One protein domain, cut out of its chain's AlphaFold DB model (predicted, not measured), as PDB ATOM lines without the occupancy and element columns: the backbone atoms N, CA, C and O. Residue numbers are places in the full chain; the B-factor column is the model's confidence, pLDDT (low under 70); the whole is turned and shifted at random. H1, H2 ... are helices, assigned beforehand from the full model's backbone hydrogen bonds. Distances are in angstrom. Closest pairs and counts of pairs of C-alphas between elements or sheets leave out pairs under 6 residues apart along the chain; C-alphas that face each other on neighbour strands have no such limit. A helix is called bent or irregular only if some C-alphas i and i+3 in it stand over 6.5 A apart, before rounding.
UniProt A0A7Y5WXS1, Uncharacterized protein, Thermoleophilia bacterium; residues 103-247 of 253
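Overview. This is residues 103 to 247 of the 253 residues of an uncharacterized protein of Thermoleophilia bacterium (UniProt A0A7Y5WXS1). A helical hairpin, H3 and H4, crosses the long helix H6 in the core; H1 packs on H4 near their last residues. Residues 103 to 112 of H1 and 241 to 247 of H6 stick out at opposite ends. The printed part has 145 residues, with named helices H1 to H6 in order: all helix, compact, radius of gyration of the C-alphas 16.9 A, spans 66 by 47 by 24 A.

Along the chain. H1, residues 103 to 132, 42.5 A, begins at C-alpha 103 (-7.634, -7.275, -23.721). H2 is 134 to 144, H3 147 to 169, 31.9 A, H4 174 to 199, 37.9 A, and H5 204 to 214. H6, 216 to 247, 47.2 A, ends at C-alpha 247 (55.840, -2.110, -39.924). H2 and H4 are only just irregular: C-alphas 135 and 138 are 7.0 A apart, 195 and 198 6.51 A.

Arrangement. The hub H6, with residues 223 to 234 alone, touches residues 185 to 196 of H4, about perpendicular at 88 degrees; closest C-alphas Gly 192 and Gly 230, 3.9 A. H1 and H3 are apart. Every O i to N i+4 pair is within hydrogen-bond range in H1, H3 and H5; H2 has 5 of 7, H4 20 of 22, H6 26 of 28.

Size, cuts and confidence. C-alphas 103 and 247, the farthest apart, are 65.7 A apart. The printed part has no cut, its links are tight, and no printed residue is under 70 in pLDDT.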
ATOM      1  N   TRP A 103      -7.854  -8.265 -22.673       72.62
ATOM      2  CA  TRP A 103      -7.634  -7.275 -23.721       72.62
ATOM      3  C   TRP A 103      -6.451  -6.320 -23.507       72.62
ATOM      4  O   TRP A 103      -5.696  -6.090 -24.443       72.62
ATOM      5  N   ARG A 104      -6.253  -5.747 -22.312       76.56
ATOM      6  CA  ARG A 104      -5.081  -4.904 -22.006       76.56
ATOM      7  C   ARG A 104      -3.792  -5.706 -22.063       76.56
ATOM      8  O   ARG A 104      -2.815  -5.223 -22.629       76.56
ATOM      9  N   LEU A 105      -3.796  -6.927 -21.530       78.25
ATOM     10  CA  LEU A 105      -2.647  -7.821 -21.637       78.25
ATOM     11  C   LEU A 105      -2.393  -8.206 -23.098       78.25
ATOM     12  O   LEU A 105      -1.264  -8.093 -23.562       78.25
ATOM     13  N   ALA A 106      -3.432  -8.585 -23.846       80.94
ATOM     14  CA  ALA A 106      -3.319  -8.893 -25.270       80.94
ATOM     15  C   ALA A 106      -2.838  -7.683 -26.083       80.94
ATOM     16  O   ALA A 106      -2.002  -7.843 -26.967       80.94
ATOM     17  N   ALA A 107      -3.299  -6.472 -25.766       84.94
ATOM     18  CA  ALA A 107      -2.845  -5.238 -26.394       84.94
ATOM     19  C   ALA A 107      -1.390  -4.915 -26.032       84.94
ATOM     20  O   ALA A 107      -0.624  -4.530 -26.910       84.94
ATOM     21  N   ALA A 108      -0.978  -5.114 -24.776       82.38
ATOM     22  CA  ALA A 108       0.403  -4.924 -24.342       82.38
ATOM     23  C   ALA A 108       1.345  -5.940 -25.003       82.38
ATOM     24  O   ALA A 108       2.376  -5.558 -25.553       82.38
ATOM     25  N   VAL A 109       0.969  -7.221 -25.021       83.38
ATOM     26  CA  VAL A 109       1.722  -8.292 -25.686       83.38
ATOM     27  C   VAL A 109       1.755  -8.062 -27.196       83.38
ATOM     28  O   VAL A 109       2.823  -8.104 -27.798       83.38
ATOM     29  N   GLY A 110       0.614  -7.757 -27.814       87.06
ATOM     30  CA  GLY A 110       0.511  -7.443 -29.237       87.06
ATOM     31  C   GLY A 110       1.347  -6.222 -29.615       87.06
ATOM     32  O   GLY A 110       2.112  -6.272 -30.575       87.06
ATOM     33  N   GLY A 111       1.276  -5.157 -28.816       87.25
ATOM     34  CA  GLY A 111       2.101  -3.959 -28.956       87.25
ATOM     35  C   GLY A 111       3.590  -4.275 -28.837       87.25
ATOM     36  O   GLY A 111       4.363  -3.886 -29.711       87.25
ATOM     37  N   ALA A 112       3.997  -5.050 -27.830       83.00
ATOM     38  CA  ALA A 112       5.380  -5.487 -27.658       83.00
ATOM     39  C   ALA A 112       5.877  -6.323 -28.852       83.00
ATOM     40  O   ALA A 112       6.993  -6.111 -29.328       83.00
ATOM     41  N   VAL A 113       5.047  -7.226 -29.386       84.44
ATOM     42  CA  VAL A 113       5.365  -8.024 -30.582       84.44
ATOM     43  C   VAL A 113       5.508  -7.134 -31.820       84.44
ATOM     44  O   VAL A 113       6.461  -7.308 -32.581       84.44
ATOM     45  N   ILE A 114       4.617  -6.156 -32.015       85.75
ATOM     46  CA  ILE A 114       4.690  -5.199 -33.130       85.75
ATOM     47  C   ILE A 114       5.960  -4.349 -33.027       85.75
ATOM     48  O   ILE A 114       6.710  -4.256 -33.997       85.75
ATOM     49  N   ILE A 115       6.235  -3.773 -31.853       88.06
ATOM     50  CA  ILE A 115       7.442  -2.975 -31.598       88.06
ATOM     51  C   ILE A 115       8.689  -3.815 -31.874       88.06
ATOM     52  O   ILE A 115       9.579  -3.378 -32.603       88.06
ATOM     53  N   ARG A 116       8.742  -5.051 -31.365       87.62
ATOM     54  CA  ARG A 116       9.855  -5.972 -31.616       87.62
ATOM     55  C   ARG A 116      10.027  -6.267 -33.105       87.62
ATOM     56  O   ARG A 116      11.148  -6.213 -33.606       87.62
ATOM     57  N   ALA A 117       8.942  -6.547 -33.827       84.88
ATOM     58  CA  ALA A 117       8.989  -6.802 -35.263       84.88
ATOM     59  C   ALA A 117       9.506  -5.583 -36.049       84.88
ATOM     60  O   ALA A 117      10.311  -5.745 -36.968       84.88
ATOM     61  N   LEU A 118       9.099  -4.370 -35.661       87.38
ATOM     62  CA  LEU A 118       9.595  -3.119 -36.238       87.38
ATOM     63  C   LEU A 118      11.090  -2.913 -35.960       87.38
ATOM     64  O   LEU A 118      11.833  -2.589 -36.885       87.38
ATOM     65  N   LEU A 119      11.548  -3.157 -34.729       88.06
ATOM     66  CA  LEU A 119      12.965  -3.066 -34.362       88.06
ATOM     67  C   LEU A 119      13.820  -4.068 -35.143       88.06
ATOM     68  O   LEU A 119      14.845  -3.701 -35.712       88.06
ATOM     69  N   VAL A 120      13.378  -5.325 -35.233       89.94
ATOM     70  CA  VAL A 120      14.035  -6.363 -36.041       89.94
ATOM     71  C   VAL A 120      14.110  -5.948 -37.509       89.94
ATOM     72  O   VAL A 120      15.158  -6.078 -38.144       89.94
ATOM     73  N   TRP A 121      13.008  -5.438 -38.061       91.62
ATOM     74  CA  TRP A 121      12.971  -4.962 -39.437       91.62
ATOM     75  C   TRP A 121      13.953  -3.807 -39.662       91.62
ATOM     76  O   TRP A 121      14.703  -3.842 -40.639       91.62
ATOM     77  N   LEU A 122      14.007  -2.841 -38.739       92.50
ATOM     78  CA  LEU A 122      14.931  -1.707 -38.776       92.50
ATOM     79  C   LEU A 122      16.395  -2.166 -38.715       92.50
ATOM     80  O   LEU A 122      17.202  -1.732 -39.535       92.50
ATOM     81  N   LEU A 123      16.731  -3.092 -37.811       93.12
ATOM     82  CA  LEU A 123      18.075  -3.670 -37.703       93.12
ATOM     83  C   LEU A 123      18.498  -4.369 -38.993       93.12
ATOM     84  O   LEU A 123      19.604  -4.167 -39.490       93.12
ATOM     85  N   VAL A 124      17.601  -5.165 -39.572       91.44
ATOM     86  CA  VAL A 124      17.864  -5.855 -40.834       91.44
ATOM     87  C   VAL A 124      17.970  -4.862 -41.997       91.44
ATOM     88  O   VAL A 124      18.782  -5.076 -42.897       91.44
ATOM     89  N   ALA A 125      17.185  -3.783 -42.011       92.56
ATOM     90  CA  ALA A 125      17.294  -2.714 -43.004       92.56
ATOM     91  C   ALA A 125      18.644  -1.985 -42.906       92.56
ATOM     92  O   ALA A 125      19.325  -1.844 -43.923       92.56
ATOM     93  N   ALA A 126      19.074  -1.622 -41.695       93.31
ATOM     94  CA  ALA A 126      20.379  -1.020 -41.438       93.31
ATOM     95  C   ALA A 126      21.525  -1.949 -41.866       93.31
ATOM     96  O   ALA A 126      22.419  -1.533 -42.601       93.31
ATOM     97  N   ALA A 127      21.452  -3.234 -41.507       93.56
ATOM     98  CA  ALA A 127      22.439  -4.233 -41.908       93.56
ATOM     99  C   ALA A 127      22.527  -4.387 -43.434       93.56
ATOM    100  O   ALA A 127      23.612  -4.571 -43.973       93.56
ATOM    101  N   ARG A 128      21.405  -4.275 -44.157       92.38
ATOM    102  CA  ARG A 128      21.387  -4.308 -45.632       92.38
ATOM    103  C   ARG A 128      22.014  -3.067 -46.247       92.38
ATOM    104  O   ARG A 128      22.767  -3.202 -47.203       92.38
ATOM    105  N   ALA A 129      21.683  -1.887 -45.725       92.94
ATOM    106  CA  ALA A 129      22.276  -0.637 -46.184       92.94
ATOM    107  C   ALA A 129      23.799  -0.663 -45.982       92.94
ATOM    108  O   ALA A 129      24.547  -0.307 -46.888       92.94
ATOM    109  N   LEU A 130      24.250  -1.185 -44.838       91.81
ATOM    110  CA  LEU A 130      25.667  -1.350 -44.536       91.81
ATOM    111  C   LEU A 130      26.336  -2.432 -45.394       91.81
ATOM    112  O   LEU A 130      27.441  -2.217 -45.870       91.81
ATOM    113  N   ALA A 131      25.669  -3.563 -45.643       89.81
ATOM    114  CA  ALA A 131      26.179  -4.625 -46.515       89.81
ATOM    115  C   ALA A 131      26.313  -4.190 -47.981       89.81
ATOM    116  O   ALA A 131      27.159  -4.707 -48.703       89.81
ATOM    117  N   ALA A 132      25.479  -3.248 -48.430       90.56
ATOM    118  CA  ALA A 132      25.604  -2.645 -49.753       90.56
ATOM    119  C   ALA A 132      26.792  -1.669 -49.843       90.56
ATOM    120  O   ALA A 132      27.255  -1.363 -50.943       90.56
ATOM    121  N   ALA A 133      27.297  -1.186 -48.707       87.06
ATOM    122  CA  ALA A 133      28.494  -0.372 -48.670       87.06
ATOM    123  C   ALA A 133      29.743  -1.272 -48.797       87.06
ATOM    124  O   ALA A 133      29.866  -2.303 -48.140       87.06
ATOM    125  N   ARG A 134      30.726  -0.837 -49.596       79.50
ATOM    126  CA  ARG A 134      32.034  -1.503 -49.772       79.50
ATOM    127  C   ARG A 134      33.003  -1.558 -48.558       79.50
ATOM    128  O   ARG A 134      34.010  -2.244 -48.689       79.50
ATOM    129  N   PRO A 135      32.802  -0.916 -47.380       76.56
ATOM    130  CA  PRO A 135      33.802  -0.968 -46.304       76.56
ATOM    131  C   PRO A 135      33.997  -2.348 -45.653       76.56
ATOM    132  O   PRO A 135      34.882  -2.500 -44.813       76.56
ATOM    133  N   LEU A 136      33.171  -3.349 -45.976       85.38
ATOM    134  CA  LEU A 136      33.178  -4.637 -45.279       85.38
ATOM    135  C   LEU A 136      34.205  -5.643 -45.812       85.38
ATOM    136  O   LEU A 136      34.412  -6.666 -45.160       85.38
ATOM    137  N   ASP A 137      34.882  -5.368 -46.929       87.44
ATOM    138  CA  ASP A 137      35.837  -6.309 -47.536       87.44
ATOM    139  C   ASP A 137      37.017  -6.624 -46.598       87.44
ATOM    140  O   ASP A 137      37.425  -7.776 -46.449       87.44
ATOM    141  N   GLY A 138      37.520  -5.617 -45.876       86.00
ATOM    142  CA  GLY A 138      38.568  -5.825 -44.871       86.00
ATOM    143  C   GLY A 138      38.081  -6.621 -43.654       86.00
ATOM    144  O   GLY A 138      38.803  -7.463 -43.117       86.00
ATOM    145  N   LEU A 139      36.832  -6.391 -43.234       88.06
ATOM    146  CA  LEU A 139      36.225  -7.064 -42.085       88.06
ATOM    147  C   LEU A 139      35.934  -8.541 -42.394       88.06
ATOM    148  O   LEU A 139      36.206  -9.416 -41.571       88.06
ATOM    149  N   SER A 140      35.419  -8.824 -43.593       90.75
ATOM    150  CA  SER A 140      35.122 -10.181 -44.050       90.75
ATOM    151  C   SER A 140      36.401 -11.010 -44.190       90.75
ATOM    152  O   SER A 140      36.452 -12.131 -43.680       90.75
ATOM    153  N   ALA A 141      37.472 -10.437 -44.751       89.56
ATOM    154  CA  ALA A 141      38.786 -11.075 -44.825       89.56
ATOM    155  C   ALA A 141      39.368 -11.373 -43.429       89.56
ATOM    156  O   ALA A 141      39.882 -12.469 -43.175       89.56
ATOM    157  N   ALA A 142      39.235 -10.433 -42.485       87.44
ATOM    158  CA  ALA A 142      39.690 -10.627 -41.111       87.44
ATOM    159  C   ALA A 142      38.965 -11.797 -40.422       87.44
ATOM    160  O   ALA A 142      39.612 -12.603 -39.746       87.44
ATOM    161  N   ILE A 143      37.652 -11.938 -40.623       90.06
ATOM    162  CA  ILE A 143      36.859 -13.045 -40.066       90.06
ATOM    163  C   ILE A 143      37.187 -14.369 -40.763       90.06
ATOM    164  O   ILE A 143      37.377 -15.377 -40.080       90.06
ATOM    165  N   ALA A 144      37.328 -14.367 -42.092       92.69
ATOM    166  CA  ALA A 144      37.657 -15.558 -42.878       92.69
ATOM    167  C   ALA A 144      38.987 -16.198 -42.443       92.69
ATOM    168  O   ALA A 144      39.112 -17.419 -42.425       92.69
ATOM    169  N   SER A 145      39.953 -15.389 -41.988       92.75
ATOM    170  CA  SER A 145      41.241 -15.876 -41.471       92.75
ATOM    171  C   SER A 145      41.167 -16.611 -40.117       92.75
ATOM    172  O   SER A 145      42.180 -17.088 -39.606       92.75
ATOM    173  N   GLY A 146      40.002 -16.678 -39.466       92.00
ATOM    174  CA  GLY A 146      39.835 -17.437 -38.226       92.00
ATOM    175  C   GLY A 146      38.463 -17.241 -37.586       92.00
ATOM    176  O   GLY A 146      38.401 -16.581 -36.541       92.00
ATOM    177  N   PRO A 147      37.394 -17.828 -38.158       92.69
ATOM    178  CA  PRO A 147      36.013 -17.572 -37.752       92.69
ATOM    179  C   PRO A 147      35.736 -18.021 -36.316       92.69
ATOM    180  O   PRO A 147      35.125 -17.278 -35.553       92.69
ATOM    181  N   ALA A 148      36.266 -19.178 -35.905       94.06
ATOM    182  CA  ALA A 148      36.112 -19.683 -34.540       94.06
ATOM    183  C   ALA A 148      36.716 -18.727 -33.500       94.06
ATOM    184  O   ALA A 148      36.085 -18.422 -32.493       94.06
ATOM    185  N   ARG A 149      37.916 -18.193 -33.767       91.44
ATOM    186  CA  ARG A 149      38.559 -17.229 -32.863       91.44
ATOM    187  C   ARG A 149      37.767 -15.930 -32.794       91.44
ATOM    188  O   ARG A 149      37.532 -15.457 -31.694       91.44
ATOM    189  N   ALA A 150      37.333 -15.397 -33.941       90.12
ATOM    190  CA  ALA A 150      36.519 -14.183 -33.988       90.12
ATOM    191  C   ALA A 150      35.211 -14.351 -33.197       90.12
ATOM    192  O   ALA A 150      34.864 -13.484 -32.398       90.12
ATOM    193  N   LEU A 151      34.538 -15.493 -33.358       92.62
ATOM    194  CA  LEU A 151      33.304 -15.820 -32.650       92.62
ATOM    195  C   LEU A 151      33.521 -15.947 -31.138       92.62
ATOM    196  O   LEU A 151      32.767 -15.349 -30.382       92.62
ATOM    197  N   VAL A 152      34.567 -16.648 -30.687       95.62
ATOM    198  CA  VAL A 152      34.874 -16.785 -29.251       95.62
ATOM    199  C   VAL A 152      35.244 -15.437 -28.630       95.62
ATOM    200  O   VAL A 152      34.676 -15.064 -27.607       95.62
ATOM    201  N   THR A 153      36.148 -14.670 -29.253       93.38
ATOM    202  CA  THR A 153      36.535 -13.348 -28.730       93.38
ATOM    203  C   THR A 153      35.359 -12.384 -28.715       93.38
ATOM    204  O   THR A 153      35.195 -11.615 -27.775       93.38
ATOM    205  N   GLY A 154      34.521 -12.447 -29.748       93.69
ATOM    206  CA  GLY A 154      33.328 -11.633 -29.861       93.69
ATOM    207  C   GLY A 154      32.251 -12.008 -28.849       93.69
ATOM    208  O   GLY A 154      31.657 -11.119 -28.252       93.69
ATOM    209  N   ALA A 155      32.038 -13.302 -28.600       93.50
ATOM    210  CA  ALA A 155      31.099 -13.784 -27.591       93.50
ATOM    211  C   ALA A 155      31.541 -13.377 -26.181       93.50
ATOM    212  O   ALA A 155      30.733 -12.849 -25.424       93.50
ATOM    213  N   LEU A 156      32.828 -13.542 -25.850       95.38
ATOM    214  CA  LEU A 156      33.383 -13.092 -24.569       95.38
ATOM    215  C   LEU A 156      33.261 -11.573 -24.400       95.38
ATOM    216  O   LEU A 156      32.836 -11.110 -23.344       95.38
ATOM    217  N   ALA A 157      33.576 -10.797 -25.442       94.12
ATOM    218  CA  ALA A 157      33.443  -9.343 -25.412       94.12
ATOM    219  C   ALA A 157      31.979  -8.892 -25.292       94.12
ATOM    220  O   ALA A 157      31.688  -7.974 -24.531       94.12
ATOM    221  N   ALA A 158      31.050  -9.542 -26.001       92.62
ATOM    222  CA  ALA A 158      29.627  -9.235 -25.926       92.62
ATOM    223  C   ALA A 158      29.050  -9.579 -24.545       92.62
ATOM    224  O   ALA A 158      28.369  -8.746 -23.955       92.62
ATOM    225  N   LEU A 159      29.367 -10.758 -23.995       94.69
ATOM    226  CA  LEU A 159      28.943 -11.160 -22.649       94.69
ATOM    227  C   LEU A 159      29.514 -10.228 -21.576       94.69
ATOM    228  O   LEU A 159      28.767  -9.746 -20.727       94.69
ATOM    229  N   GLY A 160      30.813  -9.927 -21.647       95.12
ATOM    230  CA  GLY A 160      31.456  -8.966 -20.752       95.12
ATOM    231  C   GLY A 160      30.853  -7.566 -20.882       95.12
ATOM    232  O   GLY A 160      30.600  -6.912 -19.876       95.12
ATOM    233  N   GLY A 161      30.544  -7.134 -22.107       93.81
ATOM    234  CA  GLY A 161      29.873  -5.867 -22.385       93.81
ATOM    235  C   GLY A 161      28.470  -5.798 -21.786       93.81
ATOM    236  O   GLY A 161      28.146  -4.813 -21.133       93.81
ATOM    237  N   VAL A 162      27.655  -6.847 -21.937       94.19
ATOM    238  CA  VAL A 162      26.309  -6.926 -21.339       94.19
ATOM    239  C   VAL A 162      26.384  -6.914 -19.811       94.19
ATOM    240  O   VAL A 162      25.644  -6.166 -19.175       94.19
ATOM    241  N   ALA A 163      27.297  -7.687 -19.220       96.12
ATOM    242  CA  ALA A 163      27.507  -7.690 -17.773       96.12
ATOM    243  C   ALA A 163      27.943  -6.306 -17.261       96.12
ATOM    244  O   ALA A 163      27.421  -5.823 -16.257       96.12
ATOM    245  N   LEU A 164      28.848  -5.634 -17.981       95.88
ATOM    246  CA  LEU A 164      29.306  -4.287 -17.649       95.88
ATOM    247  C   LEU A 164      28.185  -3.248 -17.784       95.88
ATOM    248  O   LEU A 164      28.048  -2.395 -16.914       95.88
ATOM    249  N   VAL A 165      27.359  -3.336 -18.832       96.62
ATOM    250  CA  VAL A 165      26.163  -2.495 -19.007       96.62
ATOM    251  C   VAL A 165      25.211  -2.665 -17.825       96.62
ATOM    252  O   VAL A 165      24.767  -1.666 -17.267       96.62
ATOM    253  N   ALA A 166      24.937  -3.906 -17.408       96.06
ATOM    254  CA  ALA A 166      24.074  -4.185 -16.264       96.06
ATOM    255  C   ALA A 166      24.639  -3.600 -14.959       96.06
ATOM    256  O   ALA A 166      23.900  -2.980 -14.200       96.06
ATOM    257  N   LEU A 167      25.951  -3.736 -14.726       96.38
ATOM    258  CA  LEU A 167      26.616  -3.175 -13.549       96.38
ATOM    259  C   LEU A 167      26.597  -1.637 -13.554       96.38
ATOM    260  O   LEU A 167      26.297  -1.016 -12.537       96.38
ATOM    261  N   LEU A 168      26.883  -1.015 -14.700       93.88
ATOM    262  CA  LEU A 168      26.891   0.442 -14.851       93.88
ATOM    263  C   LEU A 168      25.491   1.045 -14.710       93.88
ATOM    264  O   LEU A 168      25.358   2.114 -14.115       93.88
ATOM    265  N   ALA A 169      24.454   0.359 -15.197       94.31
ATOM    266  CA  ALA A 169      23.066   0.807 -15.100       94.31
ATOM    267  C   ALA A 169      22.568   0.954 -13.649       94.31
ATOM    268  O   ALA A 169      21.616   1.690 -13.409       94.31
ATOM    269  N   LEU A 170      23.228   0.309 -12.678       96.12
ATOM    270  CA  LEU A 170      22.931   0.471 -11.249       96.12
ATOM    271  C   LEU A 170      23.430   1.804 -10.672       96.12
ATOM    272  O   LEU A 170      23.082   2.158  -9.548       96.12
ATOM    273  N   THR A 171      24.247   2.551 -11.414       96.88
ATOM    274  CA  THR A 171      24.830   3.817 -10.961       96.88
ATOM    275  C   THR A 171      24.294   4.981 -11.790       96.88
ATOM    276  O   THR A 171      24.173   4.881 -13.008       96.88
ATOM    277  N   VAL A 172      24.030   6.127 -11.153       96.25
ATOM    278  CA  VAL A 172      23.516   7.328 -11.844       96.25
ATOM    279  C   VAL A 172      24.480   7.794 -12.943       96.25
ATOM    280  O   VAL A 172      24.060   8.108 -14.054       96.25
ATOM    281  N   VAL A 173      25.787   7.778 -12.655       95.50
ATOM    282  CA  VAL A 173      26.848   8.157 -13.608       95.50
ATOM    283  C   VAL A 173      27.076   7.080 -14.674       95.50
ATOM    284  O   VAL A 173      27.516   7.383 -15.782       95.50
ATOM    285  N   GLY A 174      26.768   5.820 -14.372       95.62
ATOM    286  CA  GLY A 174      26.939   4.717 -15.307       95.62
ATOM    287  C   GLY A 174      25.842   4.629 -16.361       95.62
ATOM    288  O   GLY A 174      26.105   4.039 -17.399       95.62
ATOM    289  N   ILE A 175      24.672   5.254 -16.181       94.12
ATOM    290  CA  ILE A 175      23.594   5.245 -17.190       94.12
ATOM    291  C   ILE A 175      24.074   5.786 -18.558       94.12
ATOM    292  O   ILE A 175      23.922   5.068 -19.549       94.12
ATOM    293  N   PRO A 176      24.702   6.978 -18.665       96.81
ATOM    294  CA  PRO A 176      25.262   7.453 -19.933       96.81
ATOM    295  C   PRO A 176      26.261   6.475 -20.567       96.81
ATOM    296  O   PRO A 176      26.203   6.212 -21.768       96.81
ATOM    297  N   VAL A 177      27.155   5.899 -19.757       96.44
ATOM    298  CA  VAL A 177      28.187   4.964 -20.230       96.44
ATOM    299  C   VAL A 177      27.561   3.643 -20.686       96.44
ATOM    300  O   VAL A 177      27.928   3.108 -21.730       96.44
ATOM    301  N   ALA A 178      26.571   3.143 -19.951       95.38
ATOM    302  CA  ALA A 178      25.795   1.962 -20.295       95.38
ATOM    303  C   ALA A 178      25.061   2.154 -21.628       95.38
ATOM    304  O   ALA A 178      25.089   1.257 -22.467       95.38
ATOM    305  N   LEU A 179      24.476   3.334 -21.871       95.56
ATOM    306  CA  LEU A 179      23.842   3.664 -23.152       95.56
ATOM    307  C   LEU A 179      24.850   3.702 -24.308       95.56
ATOM    308  O   LEU A 179      24.565   3.162 -25.376       95.56
ATOM    309  N   MET A 180      26.042   4.276 -24.102       97.06
ATOM    310  CA  MET A 180      27.114   4.253 -25.107       97.06
ATOM    311  C   MET A 180      27.562   2.822 -25.433       97.06
ATOM    312  O   MET A 180      27.681   2.461 -26.606       97.06
ATOM    313  N   LEU A 181      27.766   1.988 -24.409       94.56
ATOM    314  CA  LEU A 181      28.134   0.580 -24.579       94.56
ATOM    315  C   LEU A 181      27.025  -0.224 -25.263       94.56
ATOM    316  O   LEU A 181      27.314  -1.036 -26.140       94.56
ATOM    317  N   LEU A 182      25.761   0.028 -24.921       94.81
ATOM    318  CA  LEU A 182      24.619  -0.596 -25.582       94.81
ATOM    319  C   LEU A 182      24.556  -0.200 -27.063       94.81
ATOM    320  O   LEU A 182      24.342  -1.059 -27.916       94.81
ATOM    321  N   GLY A 183      24.811   1.072 -27.381       96.06
ATOM    322  CA  GLY A 183      24.941   1.550 -28.757       96.06
ATOM    323  C   GLY A 183      26.067   0.842 -29.515       96.06
ATOM    324  O   GLY A 183      25.869   0.404 -30.648       96.06
ATOM    325  N   LEU A 184      27.225   0.642 -28.879       95.25
ATOM    326  CA  LEU A 184      28.341  -0.103 -29.468       95.25
ATOM    327  C   LEU A 184      27.984  -1.578 -29.726       95.25
ATOM    328  O   LEU A 184      28.287  -2.107 -30.797       95.25
ATOM    329  N   LEU A 185      27.301  -2.238 -28.786       94.62
ATOM    330  CA  LEU A 185      26.799  -3.604 -28.971       94.62
ATOM    331  C   LEU A 185      25.784  -3.676 -30.119       94.62
ATOM    332  O   LEU A 185      25.839  -4.605 -30.925       94.62
ATOM    333  N   LEU A 186      24.909  -2.674 -30.244       95.38
ATOM    334  CA  LEU A 186      23.942  -2.566 -31.337       95.38
ATOM    335  C   LEU A 186      24.639  -2.448 -32.699       95.38
ATOM    336  O   LEU A 186      24.251  -3.124 -33.651       95.38
ATOM    337  N   VAL A 187      25.707  -1.651 -32.792       95.69
ATOM    338  CA  VAL A 187      26.550  -1.580 -33.997       95.69
ATOM    339  C   VAL A 187      27.170  -2.948 -34.301       95.69
ATOM    340  O   VAL A 187      27.155  -3.383 -35.452       95.69
ATOM    341  N   GLY A 188      27.640  -3.665 -33.277       95.00
ATOM    342  CA  GLY A 188      28.108  -5.045 -33.397       95.00
ATOM    343  C   GLY A 188      27.056  -5.985 -33.994       95.00
ATOM    344  O   GLY A 188      27.354  -6.716 -34.936       95.00
ATOM    345  N   VAL A 189      25.807  -5.925 -33.519       96.25
ATOM    346  CA  VAL A 189      24.682  -6.697 -34.083       96.25
ATOM    347  C   VAL A 189      24.496  -6.384 -35.567       96.25
ATOM    348  O   VAL A 189      24.420  -7.301 -36.384       96.25
ATOM    349  N   VAL A 190      24.443  -5.098 -35.929       96.38
ATOM    350  CA  VAL A 190      24.242  -4.660 -37.319       96.38
ATOM    351  C   VAL A 190      25.378  -5.150 -38.219       96.38
ATOM    352  O   VAL A 190      25.106  -5.665 -39.303       96.38
ATOM    353  N   LEU A 191      26.631  -5.060 -37.763       94.94
ATOM    354  CA  LEU A 191      27.800  -5.572 -38.484       94.94
ATOM    355  C   LEU A 191      27.736  -7.090 -38.676       94.94
ATOM    356  O   LEU A 191      27.934  -7.579 -39.787       94.94
ATOM    357  N   GLY A 192      27.422  -7.845 -37.622       93.88
ATOM    358  CA  GLY A 192      27.297  -9.299 -37.712       93.88
ATOM    359  C   GLY A 192      26.183  -9.737 -38.660       93.88
ATOM    360  O   GLY A 192      26.387 -10.622 -39.489       93.88
ATOM    361  N   LEU A 193      25.024  -9.072 -38.604       94.00
ATOM    362  CA  LEU A 193      23.930  -9.304 -39.548       94.00
ATOM    363  C   LEU A 193      24.333  -8.946 -40.984       94.00
ATOM    364  O   LEU A 193      24.007  -9.694 -41.907       94.00
ATOM    365  N   ALA A 194      25.049  -7.837 -41.187       94.44
ATOM    366  CA  ALA A 194      25.516  -7.408 -42.505       94.44
ATOM    367  C   ALA A 194      26.462  -8.440 -43.139       94.44
ATOM    368  O   ALA A 194      26.371  -8.690 -44.337       94.44
ATOM    369  N   LEU A 195      27.305  -9.088 -42.334       91.94
ATOM    370  CA  LEU A 195      28.202 -10.161 -42.772       91.94
ATOM    371  C   LEU A 195      27.474 -11.488 -43.025       91.94
ATOM    372  O   LEU A 195      27.840 -12.232 -43.932       91.94
ATOM    373  N   ALA A 196      26.438 -11.794 -42.241       91.50
ATOM    374  CA  ALA A 196      25.671 -13.031 -42.377       91.50
ATOM    375  C   ALA A 196      24.698 -13.011 -43.571       91.50
ATOM    376  O   ALA A 196      24.437 -14.047 -44.178       91.50
ATOM    377  N   LEU A 197      24.149 -11.843 -43.924       90.81
ATOM    378  CA  LEU A 197      23.129 -11.709 -44.971       90.81
ATOM    379  C   LEU A 197      23.579 -12.202 -46.366       90.81
ATOM    380  O   LEU A 197      22.794 -12.921 -46.988       90.81
ATOM    381  N   PRO A 198      24.785 -11.867 -46.872       90.19
ATOM    382  CA  PRO A 198      25.280 -12.363 -48.160       90.19
ATOM    383  C   PRO A 198      25.465 -13.883 -48.215       90.19
ATOM    384  O   PRO A 198      25.357 -14.463 -49.290       90.19
ATOM    385  N   ALA A 199      25.702 -14.533 -47.070       88.06
ATOM    386  CA  ALA A 199      25.866 -15.984 -46.990       88.06
ATOM    387  C   ALA A 199      24.536 -16.752 -47.149       88.06
ATOM    388  O   ALA A 199      24.540 -17.967 -47.340       88.06
ATOM    389  N   LEU A 200      23.387 -16.068 -47.073       86.88
ATOM    390  CA  LEU A 200      22.070 -16.693 -47.190       86.88
ATOM    391  C   LEU A 200      21.588 -16.754 -48.656       86.88
ATOM    392  O   LEU A 200      21.666 -15.759 -49.383       86.88
ATOM    393  N   PRO A 201      20.976 -17.872 -49.097       85.62
ATOM    394  CA  PRO A 201      20.448 -18.005 -50.455       85.62
ATOM    395  C   PRO A 201      19.338 -16.975 -50.747       85.62
ATOM    396  O   PRO A 201      18.376 -16.823 -49.985       85.62
ATOM    397  N   HIS A 202      19.465 -16.281 -51.887       77.50
ATOM    398  CA  HIS A 202      18.901 -14.946 -52.161       77.50
ATOM    399  C   HIS A 202      17.384 -14.737 -51.995       77.50
ATOM    400  O   HIS A 202      16.964 -13.601 -51.768       77.50
ATOM    401  N   LYS A 203      16.534 -15.770 -52.090       79.00
ATOM    402  CA  LYS A 203      15.065 -15.592 -52.006       79.00
ATOM    403  C   LYS A 203      14.422 -16.280 -50.803       79.00
ATOM    404  O   LYS A 203      13.605 -15.659 -50.124       79.00
ATOM    405  N   THR A 204      14.802 -17.517 -50.500       83.19
ATOM    406  CA  THR A 204      14.166 -18.292 -49.420       83.19
ATOM    407  C   THR A 204      14.798 -18.005 -48.059       83.19
ATOM    408  O   THR A 204      14.068 -17.791 -47.093       83.19
ATOM    409  N   GLY A 205      16.133 -17.895 -47.991       81.06
ATOM    410  CA  GLY A 205      16.871 -17.737 -46.731       81.06
ATOM    411  C   GLY A 205      16.576 -16.424 -46.000       81.06
ATOM    412  O   GLY A 205      16.505 -16.373 -44.777       81.06
ATOM    413  N   ARG A 206      16.328 -15.345 -46.750       80.12
ATOM    414  CA  ARG A 206      16.077 -14.014 -46.174       80.12
ATOM    415  C   ARG A 206      14.727 -13.921 -45.463       80.12
ATOM    416  O   ARG A 206      14.599 -13.221 -44.463       80.12
ATOM    417  N   ARG A 207      13.709 -14.600 -46.000       83.31
ATOM    418  CA  ARG A 207      12.360 -14.596 -45.423       83.31
ATOM    419  C   ARG A 207      12.280 -15.523 -44.219       83.31
ATOM    420  O   ARG A 207      11.647 -15.153 -43.238       83.31
ATOM    421  N   THR A 208      12.939 -16.681 -44.277       86.50
ATOM    422  CA  THR A 208      13.055 -17.564 -43.114       86.50
ATOM    423  C   THR A 208      13.817 -16.879 -41.989       86.50
ATOM    424  O   THR A 208      13.310 -16.879 -40.877       86.50
ATOM    425  N   LEU A 209      14.940 -16.200 -42.259       85.44
ATOM    426  CA  LEU A 209      15.682 -15.450 -41.231       85.44
ATOM    427  C   LEU A 209      14.795 -14.438 -40.487       85.44
ATOM    428  O   LEU A 209      14.817 -14.396 -39.264       85.44
ATOM    429  N   LEU A 210      13.987 -13.652 -41.211       83.69
ATOM    430  CA  LEU A 210      13.065 -12.687 -40.596       83.69
ATOM    431  C   LEU A 210      12.000 -13.362 -39.721       83.69
ATOM    432  O   LEU A 210      11.655 -12.827 -38.673       83.69
ATOM    433  N   LEU A 211      11.492 -14.526 -40.138       84.62
ATOM    434  CA  LEU A 211      10.538 -15.301 -39.339       84.62
ATOM    435  C   LEU A 211      11.194 -15.860 -38.070       84.62
ATOM    436  O   LEU A 211      10.598 -15.773 -37.002       84.62
ATOM    437  N   TRP A 212      12.424 -16.369 -38.165       89.56
ATOM    438  CA  TRP A 212      13.177 -16.856 -37.007       89.56
ATOM    439  C   TRP A 212      13.539 -15.727 -36.034       89.56
ATOM    440  O   TRP A 212      13.399 -15.909 -34.829       89.56
ATOM    441  N   LEU A 213      13.924 -14.545 -36.538       85.81
ATOM    442  CA  LEU A 213      14.204 -13.376 -35.694       85.81
ATOM    443  C   LEU A 213      12.959 -12.827 -34.980       85.81
ATOM    444  O   LEU A 213      13.088 -12.168 -33.950       85.81
ATOM    445  N   ALA A 214      11.764 -13.063 -35.524       79.62
ATOM    446  CA  ALA A 214      10.518 -12.612 -34.912       79.62
ATOM    447  C   ALA A 214      10.120 -13.450 -33.684       79.62
ATOM    448  O   ALA A 214       9.389 -12.959 -32.826       79.62
ATOM    449  N   ILE A 215      10.594 -14.697 -33.581       85.56
ATOM    450  CA  ILE A 215      10.317 -15.578 -32.439       85.56
ATOM    451  C   ILE A 215      11.222 -15.165 -31.274       85.56
ATOM    452  O   ILE A 215      12.435 -15.236 -31.444       85.56
ATOM    453  N   PRO A 216      10.700 -14.805 -30.085       81.56
ATOM    454  CA  PRO A 216      11.503 -14.191 -29.037       81.56
ATOM    455  C   PRO A 216      12.811 -14.900 -28.679       81.56
ATOM    456  O   PRO A 216      13.885 -14.353 -28.916       81.56
ATOM    457  N   ALA A 217      12.724 -16.145 -28.216       85.00
ATOM    458  CA  ALA A 217      13.889 -16.915 -27.783       85.00
ATOM    459  C   ALA A 217      14.911 -17.167 -28.911       85.00
ATOM    460  O   ALA A 217      16.122 -17.126 -28.694       85.00
ATOM    461  N   ILE A 218      14.434 -17.410 -30.135       88.06
ATOM    462  CA  ILE A 218      15.307 -17.719 -31.276       88.06
ATOM    463  C   ILE A 218      15.920 -16.434 -31.842       88.06
ATOM    464  O   ILE A 218      17.102 -16.388 -32.163       88.06
ATOM    465  N   GLY A 219      15.143 -15.361 -31.918       89.06
ATOM    466  CA  GLY A 219      15.622 -14.060 -32.354       89.06
ATOM    467  C   GLY A 219      16.686 -13.499 -31.428       89.06
ATOM    468  O   GLY A 219      17.706 -13.029 -31.918       89.06
ATOM    469  N   ASP A 220      16.512 -13.619 -30.110       91.50
ATOM    470  CA  ASP A 220      17.480 -13.096 -29.139       91.50
ATOM    471  C   ASP A 220      18.808 -13.867 -29.198       91.50
ATOM    472  O   ASP A 220      19.878 -13.258 -29.177       91.50
ATOM    473  N   THR A 221      18.762 -15.190 -29.389       92.06
ATOM    474  CA  THR A 221      19.976 -16.006 -29.578       92.06
ATOM    475  C   THR A 221      20.680 -15.708 -30.905       92.06
ATOM    476  O   THR A 221      21.904 -15.566 -30.929       92.06
ATOM    477  N   LEU A 222      19.937 -15.537 -32.004       93.00
ATOM    478  CA  LEU A 222      20.506 -15.149 -33.300       93.00
ATOM    479  C   LEU A 222      21.096 -13.732 -33.278       93.00
ATOM    480  O   LEU A 222      22.159 -13.507 -33.854       93.00
ATOM    481  N   LEU A 223      20.440 -12.781 -32.609       92.81
ATOM    482  CA  LEU A 223      20.944 -11.417 -32.443       92.81
ATOM    483  C   LEU A 223      22.194 -11.387 -31.560       92.81
ATOM    484  O   LEU A 223      23.146 -10.689 -31.898       92.81
ATOM    485  N   ALA A 224      22.238 -12.179 -30.486       93.31
ATOM    486  CA  ALA A 224      23.431 -12.326 -29.653       93.31
ATOM    487  C   ALA A 224      24.603 -12.937 -30.437       93.31
ATOM    488  O   ALA A 224      25.734 -12.458 -30.344       93.31
ATOM    489  N   LEU A 225      24.336 -13.949 -31.270       93.44
ATOM    490  CA  LEU A 225      25.340 -14.534 -32.157       93.44
ATOM    491  C   LEU A 225      25.848 -13.511 -33.185       93.44
ATOM    492  O   LEU A 225      27.053 -13.406 -33.407       93.44
ATOM    493  N   ALA A 226      24.946 -12.729 -33.783       93.44
ATOM    494  CA  ALA A 226      25.318 -11.647 -34.685       93.44
ATOM    495  C   ALA A 226      26.172 -10.588 -33.967       93.44
ATOM    496  O   ALA A 226      27.215 -10.200 -34.490       93.44
ATOM    497  N   ALA A 227      25.797 -10.184 -32.747       95.00
ATOM    498  CA  ALA A 227      26.594  -9.278 -31.923       95.00
ATOM    499  C   ALA A 227      28.010  -9.823 -31.711       95.00
ATOM    500  O   ALA A 227      28.982  -9.115 -31.962       95.00
ATOM    501  N   ALA A 228      28.128 -11.094 -31.319       93.81
ATOM    502  CA  ALA A 228      29.413 -11.751 -31.120       93.81
ATOM    503  C   ALA A 228      30.266 -11.710 -32.397       93.81
ATOM    504  O   ALA A 228      31.403 -11.245 -32.366       93.81
ATOM    505  N   VAL A 229      29.719 -12.119 -33.544       94.38
ATOM    506  CA  VAL A 229      30.458 -12.105 -34.818       94.38
ATOM    507  C   VAL A 229      30.889 -10.687 -35.207       94.38
ATOM    508  O   VAL A 229      32.047 -10.484 -35.573       94.38
ATOM    509  N   GLY A 230      29.995  -9.702 -35.104       92.75
ATOM    510  CA  GLY A 230      30.297  -8.321 -35.480       92.75
ATOM    511  C   GLY A 230      31.322  -7.655 -34.561       92.75
ATOM    512  O   GLY A 230      32.279  -7.057 -35.052       92.75
ATOM    513  N   VAL A 231      31.186  -7.816 -33.239       94.31
ATOM    514  CA  VAL A 231      32.157  -7.306 -32.254       94.31
ATOM    515  C   VAL A 231      33.516  -7.981 -32.441       94.31
ATOM    516  O   VAL A 231      34.539  -7.301 -32.513       94.31
ATOM    517  N   GLY A 232      33.544  -9.308 -32.584       92.25
ATOM    518  CA  GLY A 232      34.777 -10.068 -32.796       92.25
ATOM    519  C   GLY A 232      35.501  -9.690 -34.089       92.25
ATOM    520  O   GLY A 232      36.719  -9.501 -34.088       92.25
ATOM    521  N   GLY A 233      34.754  -9.519 -35.183       91.50
ATOM    522  CA  GLY A 233      35.282  -9.008 -36.447       91.50
ATOM    523  C   GLY A 233      35.874  -7.607 -36.306       91.50
ATOM    524  O   GLY A 233      37.004  -7.370 -36.739       91.50
ATOM    525  N   GLY A 234      35.148  -6.701 -35.643       91.88
ATOM    526  CA  GLY A 234      35.584  -5.323 -35.405       91.88
ATOM    527  C   GLY A 234      36.881  -5.241 -34.601       91.88
ATOM    528  O   GLY A 234      37.839  -4.597 -35.031       91.88
ATOM    529  N   LEU A 235      36.961  -5.959 -33.476       92.88
ATOM    530  CA  LEU A 235      38.163  -6.002 -32.633       92.88
ATOM    531  C   LEU A 235      39.385  -6.527 -33.398       92.88
ATOM    532  O   LEU A 235      40.495  -6.012 -33.242       92.88
ATOM    533  N   ARG A 236      39.191  -7.531 -34.259       91.56
ATOM    534  CA  ARG A 236      40.278  -8.108 -35.054       91.56
ATOM    535  C   ARG A 236      40.774  -7.147 -36.132       91.56
ATOM    536  O   ARG A 236      41.987  -7.007 -36.277       91.56
ATOM    537  N   ALA A 237      39.866  -6.467 -36.831       90.25
ATOM    538  CA  ALA A 237      40.224  -5.466 -37.835       90.25
ATOM    539  C   ALA A 237      41.033  -4.304 -37.225       90.25
ATOM    540  O   ALA A 237      42.060  -3.901 -37.778       90.25
ATOM    541  N   LEU A 238      40.635  -3.832 -36.036       90.56
ATOM    542  CA  LEU A 238      41.386  -2.821 -35.281       90.56
ATOM    543  C   LEU A 238      42.786  -3.318 -34.881       90.56
ATOM    544  O   LEU A 238      43.765  -2.579 -34.982       90.56
ATOM    545  N   GLY A 239      42.900  -4.585 -34.468       90.88
ATOM    546  CA  GLY A 239      44.181  -5.202 -34.122       90.88
ATOM    547  C   GLY A 239      45.134  -5.350 -35.312       90.88
ATOM    548  O   GLY A 239      46.344  -5.175 -35.156       90.88
ATOM    549  N   THR A 240      44.612  -5.646 -36.507       89.19
ATOM    550  CA  THR A 240      45.427  -5.748 -37.727       89.19
ATOM    551  C   THR A 240      45.907  -4.392 -38.231       89.19
ATOM    552  O   THR A 240      47.061  -4.296 -38.641       89.19
ATOM    553  N   GLY A 241      45.084  -3.338 -38.137       87.94
ATOM    554  CA  GLY A 241      45.457  -1.990 -38.583       87.94
ATOM    555  C   GLY A 241      46.708  -1.454 -37.877       87.94
ATOM    556  O   GLY A 241      47.660  -1.037 -38.532       87.94
ATOM    557  N   ARG A 242      46.773  -1.600 -36.547       89.00
ATOM    558  CA  ARG A 242      47.917  -1.135 -35.739       89.00
ATOM    559  C   ARG A 242      49.243  -1.826 -36.083       89.00
ATOM    560  O   ARG A 242      50.305  -1.230 -35.943       89.00
ATOM    561  N   ARG A 243      49.209  -3.088 -36.529       88.56
ATOM    562  CA  ARG A 243      50.430  -3.828 -36.907       88.56
ATOM    563  C   ARG A 243      50.996  -3.369 -38.248       88.56
ATOM    564  O   ARG A 243      52.209  -3.432 -38.432       88.56
ATOM    565  N   SER A 244      50.136  -2.934 -39.166       86.62
ATOM    566  CA  SER A 244      50.561  -2.414 -40.466       86.62
ATOM    567  C   SER A 244      51.278  -1.073 -40.320       86.62
ATOM    568  O   SER A 244      52.333  -0.889 -40.918       86.62
ATOM    569  N   GLU A 245      50.778  -0.184 -39.457       86.94
ATOM    570  CA  GLU A 245      51.431   1.101 -39.158       86.94
ATOM    571  C   GLU A 245      52.809   0.905 -38.511       86.94
ATOM    572  O   GLU A 245      53.786   1.516 -38.938       86.94
ATOM    573  N   ALA A 246      52.926  -0.029 -37.560       86.38
ATOM    574  CA  ALA A 246      54.197  -0.328 -36.898       86.38
ATOM    575  C   ALA A 246      55.266  -0.932 -37.832       86.38
ATOM    576  O   ALA A 246      56.458  -0.805 -37.566       86.38
ATOM    577  N   ARG A 247      54.876  -1.603 -38.928       87.88
ATOM    578  CA  ARG A 247      55.840  -2.110 -39.924       87.88
ATOM    579  C   ARG A 247      56.357  -1.024 -40.859       87.88
ATOM    580  O   ARG A 247      57.447  -1.183 -41.398       87.88
TER     581      ARG A 247